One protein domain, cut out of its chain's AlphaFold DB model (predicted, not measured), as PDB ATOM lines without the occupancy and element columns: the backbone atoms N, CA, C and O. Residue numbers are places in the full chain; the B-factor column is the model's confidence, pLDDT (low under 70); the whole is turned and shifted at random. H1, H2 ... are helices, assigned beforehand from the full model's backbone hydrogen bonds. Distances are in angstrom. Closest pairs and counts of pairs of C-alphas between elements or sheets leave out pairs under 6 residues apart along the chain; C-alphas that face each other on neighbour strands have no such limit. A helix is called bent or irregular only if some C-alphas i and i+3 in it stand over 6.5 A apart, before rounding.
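What this domain is: This is residues 28 to 77 of the 79 residues of the protein "TM2 domain-containing protein" of Asanoa hainanensis (UniProt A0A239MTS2). This is a flat, open hook of helices: the short helices H1 and H2 pack together on one side, and the chain then folds back through residues 49 to 53 into the long, bent helix H3. Its first arm, H3a, runs back opposite to H2 with few contacts between them, and its second arm, H3b, turns away at a steep angle; residues 72 to 77, of which 72 to 75 belong to H3, stick out free. The printed part has 50 residues with three named helices, in the order H1, H2, H3, and no named strand; the class is all helix. The whole is only just compact, close to loose, with a radius of gyration of the C-alphas of 11.3 A, and the C-alphas span 35 by 20 by 10 A.

How they stand to each other: Start at H1, residues 31 to 35, and go on through a tight link of 3 residues to H2, residues 39 to 48. H1 and H2 touch, with 6 pairs of C-alphas within 8 A; look at Gln 33 and Gly 42, whose C-alphas are the closest, 4.9 A apart. A tight link of 5 residues then leads to H3, residues 54 to 75, which by its hydrogen bonds was assigned as one helix but is bent: C-alphas 61 and 64 are 7.1 A apart. Read it as two arms, H3a, residues 54 to 61, and H3b, residues 64 to 75, at a steep tilt of 68 degrees, only just short of about perpendicular. H2 and H3a are close but not clearly touching, the closest C-alphas being those of Tyr 45 and Gly 55, 7.9 A apart. They run opposite ways at a steep tilt of 40 degrees. H1 is apart from H3a and from H3b, and H2 is apart from H3b. Each O i to N i+4 pair is within hydrogen-bond range in H1, H2 and H3b, while in H3a 3 of 4 are.

Where its parts are: Find C-alpha 31 at (-12.985, 29.030, -73.511), where H1 begins. H2 runs from C-alpha 39 at (-7.679, 30.929, -66.564) to C-alpha 48, 14.1 A away. From C-alpha 54, H3a covers 11.7 A to C-alpha 61. H3b covers 16.4 A from C-alpha 64 to C-alpha 75 at (3.363, 14.468, -66.809).

The domain as a whole: The two C-alphas farthest apart are those of Phe 52 and Val 76, 35.3 A. From Gly 28 to Gly 77 the C-alphas are 30.3 A apart. The printed part has no cut, and neither link is long. The mean pLDDT of the printed part is 83.4; look at residues 50 to 51 for the two under 70.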
ATOM      1  N   GLY A  28     -13.861  33.060 -79.507       75.88
ATOM      2  CA  GLY A  28     -14.135  34.478 -79.229       75.88
ATOM      3  C   GLY A  28     -14.405  34.773 -77.747       75.88
ATOM      4  O   GLY A  28     -14.141  35.876 -77.284       75.88
ATOM      5  N   LEU A  29     -14.857  33.768 -76.989       82.81
ATOM      6  CA  LEU A  29     -15.043  33.832 -75.534       82.81
ATOM      7  C   LEU A  29     -13.793  33.384 -74.754       82.81
ATOM      8  O   LEU A  29     -13.760  33.489 -73.531       82.81
ATOM      9  N   GLY A  30     -12.773  32.846 -75.434       84.31
ATOM     10  CA  GLY A  30     -11.534  32.365 -74.818       84.31
ATOM     11  C   GLY A  30     -11.643  31.025 -74.088       84.31
ATOM     12  O   GLY A  30     -10.766  30.700 -73.286       84.31
ATOM     13  N   ILE A  31     -12.695  30.230 -74.324       85.00
ATOM     14  CA  ILE A  31     -12.985  29.030 -73.511       85.00
ATOM     15  C   ILE A  31     -11.941  27.917 -73.705       85.00
ATOM     16  O   ILE A  31     -11.637  27.165 -72.773       85.00
ATOM     17  N   HIS A  32     -11.283  27.863 -74.864       86.50
ATOM     18  CA  HIS A  32     -10.156  26.953 -75.113       86.50
ATOM     19  C   HIS A  32      -8.985  27.169 -74.139       86.50
ATOM     20  O   HIS A  32      -8.304  26.208 -73.782       86.50
ATOM     21  N   GLN A  33      -8.771  28.392 -73.639       87.62
ATOM     22  CA  GLN A  33      -7.716  28.682 -72.657       87.62
ATOM     23  C   GLN A  33      -8.044  28.109 -71.269       87.62
ATOM     24  O   GLN A  33      -7.145  27.638 -70.568       87.62
ATOM     25  N   PHE A  34      -9.324  28.063 -70.885       87.19
ATOM     26  CA  PHE A  34      -9.757  27.409 -69.644       87.19
ATOM     27  C   PHE A  34      -9.557  25.892 -69.712       87.19
ATOM     28  O   PHE A  34      -9.112  25.285 -68.739       87.19
ATOM     29  N   TYR A  35      -9.778  25.277 -70.879       86.00
ATOM     30  CA  TYR A  35      -9.473  23.857 -71.084       86.00
ATOM     31  C   TYR A  35      -7.984  23.545 -70.888       86.00
ATOM     32  O   TYR A  35      -7.642  22.493 -70.347       86.00
ATOM     33  N   LEU A  36      -7.102  24.475 -71.254       85.50
ATOM     34  CA  LEU A  36      -5.656  24.384 -71.037       85.50
ATOM     35  C   LEU A  36      -5.222  24.824 -69.625       85.50
ATOM     36  O   LEU A  36      -4.027  24.919 -69.351       85.50
ATOM     37  N   GLY A  37      -6.156  25.111 -68.713       82.56
ATOM     38  CA  GLY A  37      -5.838  25.557 -67.353       82.56
ATOM     39  C   GLY A  37      -5.127  26.913 -67.311       82.56
ATOM     40  O   GLY A  37      -4.331  27.157 -66.408       82.56
ATOM     41  N   LYS A  38      -5.354  27.770 -68.315       83.25
ATOM     42  CA  LYS A  38      -4.823  29.139 -68.418       83.25
ATOM     43  C   LYS A  38      -5.942  30.154 -68.171       83.25
ATOM     44  O   LYS A  38      -6.270  30.964 -69.036       83.25
ATOM     45  N   THR A  39      -6.518  30.117 -66.969       82.06
ATOM     46  CA  THR A  39      -7.679  30.929 -66.564       82.06
ATOM     47  C   THR A  39      -7.461  32.427 -66.785       82.06
ATOM     48  O   THR A  39      -8.341  33.090 -67.317       82.06
ATOM     49  N   GLY A  40      -6.270  32.960 -66.477       83.94
ATOM     50  CA  GLY A  40      -5.967  34.382 -66.689       83.94
ATOM     51  C   GLY A  40      -6.042  34.820 -68.159       83.94
ATOM     52  O   GLY A  40      -6.578  35.881 -68.459       83.94
ATOM     53  N   ARG A  41      -5.577  33.976 -69.095       82.38
ATOM     54  CA  ARG A  41      -5.689  34.241 -70.542       82.38
ATOM     55  C   ARG A  41      -7.128  34.134 -71.035       82.38
ATOM     56  O   ARG A  41      -7.548  34.960 -71.835       82.38
ATOM     57  N   GLY A  42      -7.872  33.142 -70.548       83.88
ATOM     58  CA  GLY A  42      -9.292  33.001 -70.866       83.88
ATOM     59  C   GLY A  42     -10.108  34.204 -70.393       83.88
ATOM     60  O   GLY A  42     -10.926  34.726 -71.142       83.88
ATOM     61  N   LEU A  43      -9.818  34.712 -69.191       83.88
ATOM     62  CA  LEU A  43     -10.471  35.901 -68.652       83.88
ATOM     63  C   LEU A  43     -10.123  37.155 -69.466       83.88
ATOM     64  O   LEU A  43     -11.012  37.937 -69.786       83.88
ATOM     65  N   LEU A  44      -8.859  37.307 -69.878       84.38
ATOM     66  CA  LEU A  44      -8.454  38.382 -70.785       84.38
ATOM     67  C   LEU A  44      -9.268  38.334 -72.084       84.38
ATOM     68  O   LEU A  44      -9.803  39.356 -72.490       84.38
ATOM     69  N   TYR A  45      -9.418  37.157 -72.698       82.50
ATOM     70  CA  TYR A  45     -10.226  36.981 -73.910       82.50
ATOM     71  C   TYR A  45     -11.706  37.298 -73.679       82.50
ATOM     72  O   TYR A  45     -12.326  37.882 -74.558       82.50
ATOM     73  N   LEU A  46     -12.263  36.978 -72.511       82.88
ATOM     74  CA  LEU A  46     -13.658  37.276 -72.187       82.88
ATOM     75  C   LEU A  46     -13.914  38.786 -72.053       82.88
ATOM     76  O   LEU A  46     -14.892  39.291 -72.596       82.88
ATOM     77  N   PHE A  47     -13.014  39.517 -71.387       79.50
ATOM     78  CA  PHE A  47     -13.125  40.972 -71.224       79.50
ATOM     79  C   PHE A  47     -12.756  41.759 -72.489       79.50
ATOM     80  O   PHE A  47     -13.187  42.897 -72.650       79.50
ATOM     81  N   THR A  48     -11.971  41.165 -73.391       77.56
ATOM     82  CA  THR A  48     -11.492  41.820 -74.621       77.56
ATOM     83  C   THR A  48     -12.115  41.268 -75.908       77.56
ATOM     84  O   THR A  48     -11.706  41.674 -76.995       77.56
ATOM     85  N   LEU A  49     -13.078  40.338 -75.805       71.75
ATOM     86  CA  LEU A  49     -13.671  39.600 -76.933       71.75
ATOM     87  C   LEU A  49     -12.603  38.993 -77.870       71.75
ATOM     88  O   LEU A  49     -12.616  39.192 -79.085       71.75
ATOM     89  N   GLY A  50     -11.609  38.308 -77.296       64.31
ATOM     90  CA  GLY A  50     -10.506  37.676 -78.035       64.31
ATOM     91  C   GLY A  50      -9.519  38.642 -78.712       64.31
ATOM     92  O   GLY A  50      -8.749  38.224 -79.578       64.31
ATOM     93  N   ILE A  51      -9.544  39.922 -78.322       64.62
ATOM     94  CA  ILE A  51      -8.783  41.065 -78.862       64.62
ATOM     95  C   ILE A  51      -8.920  41.193 -80.392       64.62
ATOM     96  O   ILE A  51      -7.958  41.036 -81.145       64.62
ATOM     97  N   PHE A  52     -10.141  41.482 -80.860       71.50
ATOM     98  CA  PHE A  52     -10.472  41.786 -82.270       71.50
ATOM     99  C   PHE A  52     -10.201  40.654 -83.284       71.50
ATOM    100  O   PHE A  52     -10.087  40.891 -84.483       71.50
ATOM    101  N   GLY A  53     -10.093  39.407 -82.816       75.00
ATOM    102  CA  GLY A  53      -9.834  38.235 -83.663       75.00
ATOM    103  C   GLY A  53      -8.350  37.945 -83.909       75.00
ATOM    104  O   GLY A  53      -8.011  36.823 -84.281       75.00
ATOM    105  N   ILE A  54      -7.443  38.879 -83.603       82.88
ATOM    106  CA  ILE A  54      -5.989  38.652 -83.697       82.88
ATOM    107  C   ILE A  54      -5.556  37.555 -82.719       82.88
ATOM    108  O   ILE A  54      -4.764  36.680 -83.073       82.88
ATOM    109  N   GLY A  55      -6.128  37.545 -81.510       84.31
ATOM    110  CA  GLY A  55      -5.877  36.488 -80.532       84.31
ATOM    111  C   GLY A  55      -6.244  35.097 -81.059       84.31
ATOM    112  O   GLY A  55      -5.518  34.132 -80.818       84.31
ATOM    113  N   LEU A  56      -7.313  34.986 -81.854       84.12
ATOM    114  CA  LEU A  56      -7.716  33.716 -82.464       84.12
ATOM    115  C   LEU A  56      -6.696  33.236 -83.494       84.12
ATOM    116  O   LEU A  56      -6.340  32.060 -83.486       84.12
ATOM    117  N   VAL A  57      -6.191  34.142 -84.334       87.56
ATOM    118  CA  VAL A  57      -5.180  33.821 -85.353       87.56
ATOM    119  C   VAL A  57      -3.879  33.353 -84.704       87.56
ATOM    120  O   VAL A  57      -3.308  32.351 -85.125       87.56
ATOM    121  N   ILE A  58      -3.422  34.027 -83.646       88.19
ATOM    122  CA  ILE A  58      -2.219  33.615 -82.907       88.19
ATOM    123  C   ILE A  58      -2.431  32.248 -82.248       88.19
ATOM    124  O   ILE A  58      -1.535  31.393 -82.268       88.19
ATOM    125  N   ASP A  59      -3.611  32.017 -81.672       86.50
ATOM    126  CA  ASP A  59      -3.941  30.729 -81.071       86.50
ATOM    127  C   ASP A  59      -3.950  29.606 -82.107       86.50
ATOM    128  O   ASP A  59      -3.445  28.537 -81.789       86.50
ATOM    129  N   LEU A  60      -4.383  29.840 -83.351       89.12
ATOM    130  CA  LEU A  60      -4.378  28.819 -84.407       89.12
ATOM    131  C   LEU A  60      -3.006  28.139 -84.562       89.12
ATOM    132  O   LEU A  60      -2.941  26.917 -84.696       89.12
ATOM    133  N   PHE A  61      -1.916  28.906 -84.485       91.56
ATOM    134  CA  PHE A  61      -0.551  28.382 -84.604       91.56
ATOM    135  C   PHE A  61       0.039  27.914 -83.273       91.56
ATOM    136  O   PHE A  61       0.831  26.973 -83.232       91.56
ATOM    137  N   THR A  62      -0.322  28.560 -82.164       89.56
ATOM    138  CA  THR A  62       0.288  28.263 -80.859       89.56
ATOM    139  C   THR A  62      -0.426  27.149 -80.094       89.56
ATOM    140  O   THR A  62       0.198  26.518 -79.239       89.56
ATOM    141  N   LEU A  63      -1.693  26.842 -80.395       89.56
ATOM    142  CA  LEU A  63      -2.507  25.830 -79.706       89.56
ATOM    143  C   LEU A  63      -1.817  24.460 -79.554       89.56
ATOM    144  O   LEU A  63      -1.797  23.948 -78.431       89.56
ATOM    145  N   PRO A  64      -1.191  23.872 -80.598       89.25
ATOM    146  CA  PRO A  64      -0.540  22.565 -80.479       89.25
ATOM    147  C   PRO A  64       0.621  22.597 -79.481       89.25
ATOM    148  O   PRO A  64       0.801  21.673 -78.685       89.25
ATOM    149  N   SER A  65       1.381  23.698 -79.473       90.38
ATOM    150  CA  SER A  65       2.454  23.922 -78.504       90.38
ATOM    151  C   SER A  65       1.904  24.094 -77.089       90.38
ATOM    152  O   SER A  65       2.497  23.586 -76.141       90.38
ATOM    153  N   GLN A  66       0.772  24.785 -76.924       89.75
ATOM    154  CA  GLN A  66       0.148  24.994 -75.615       89.75
ATOM    155  C   GLN A  66      -0.384  23.684 -75.020       89.75
ATOM    156  O   GLN A  66      -0.199  23.436 -73.829       89.75
ATOM    157  N   VAL A  67      -0.998  22.834 -75.846       90.00
ATOM    158  CA  VAL A  67      -1.463  21.497 -75.447       90.00
ATOM    159  C   VAL A  67      -0.279  20.626 -75.050       90.00
ATOM    160  O   VAL A  67      -0.295  20.047 -73.967       90.00
ATOM    161  N   ARG A  68       0.784  20.594 -75.867       88.31
ATOM    162  CA  ARG A  68       2.012  19.851 -75.551       88.31
ATOM    163  C   ARG A  68       2.616  20.313 -74.229       88.31
ATOM    164  O   ARG A  68       2.920  19.478 -73.389       88.31
ATOM    165  N   GLN A  69       2.725  21.623 -74.017       88.62
ATOM    166  CA  GLN A  69       3.263  22.184 -72.780       88.62
ATOM    167  C   GLN A  69       2.419  21.793 -71.562       88.62
ATOM    168  O   GLN A  69       2.985  21.391 -70.547       88.62
ATOM    169  N   ARG A  70       1.081  21.861 -71.653       87.44
ATOM    170  CA  ARG A  70       0.218  21.419 -70.548       87.44
ATOM    171  C   ARG A  70       0.340  19.928 -70.288       87.44
ATOM    172  O   ARG A  70       0.448  19.533 -69.140       87.44
ATOM    173  N   ASN A  71       0.392  19.118 -71.331       86.94
ATOM    174  CA  ASN A  71       0.599  17.678 -71.232       86.94
ATOM    175  C   ASN A  71       1.937  17.326 -70.568       86.94
ATOM    176  O   ASN A  71       1.981  16.464 -69.694       86.94
ATOM    177  N   THR A  72       3.009  18.056 -70.890       86.62
ATOM    178  CA  THR A  72       4.303  17.927 -70.207       86.62
ATOM    179  C   THR A  72       4.213  18.333 -68.736       86.62
ATOM    180  O   THR A  72       4.736  17.624 -67.885       86.62
ATOM    181  N   GLN A  73       3.522  19.428 -68.410       83.69
ATOM    182  CA  GLN A  73       3.327  19.870 -67.021       83.69
ATOM    183  C   GLN A  73       2.527  18.854 -66.196       83.69
ATOM    184  O   GLN A  73       2.908  18.514 -65.079       83.69
ATOM    185  N   LEU A  74       1.479  18.291 -66.796       82.31
ATOM    186  CA  LEU A  74       0.694  17.197 -66.238       82.31
ATOM    187  C   LEU A  74       1.546  15.935 -66.017       82.31
ATOM    188  O   LEU A  74       1.400  15.281 -64.990       82.31
ATOM    189  N   ALA A  75       2.465  15.618 -66.934       80.81
ATOM    190  CA  ALA A  75       3.363  14.468 -66.809       80.81
ATOM    191  C   ALA A  75       4.411  14.626 -65.694       80.81
ATOM    192  O   ALA A  75       4.831  13.631 -65.111       80.81
ATOM    193  N   VAL A  76       4.822  15.858 -65.387       82.81
ATOM    194  CA  VAL A  76       5.809  16.142 -64.331       82.81
ATOM    195  C   VAL A  76       5.166  16.580 -63.003       82.81
ATOM    196  O   VAL A  76       5.877  16.911 -62.061       82.81
ATOM    197  N   GLY A  77       3.831  16.548 -62.900       73.31
ATOM    198  CA  GLY A  77       3.091  16.772 -61.650       73.31
ATOM    199  C   GLY A  77       2.884  18.238 -61.249       73.31
ATOM    200  O   GLY A  77       2.527  18.503 -60.106       73.31
TER     201      GLY A  77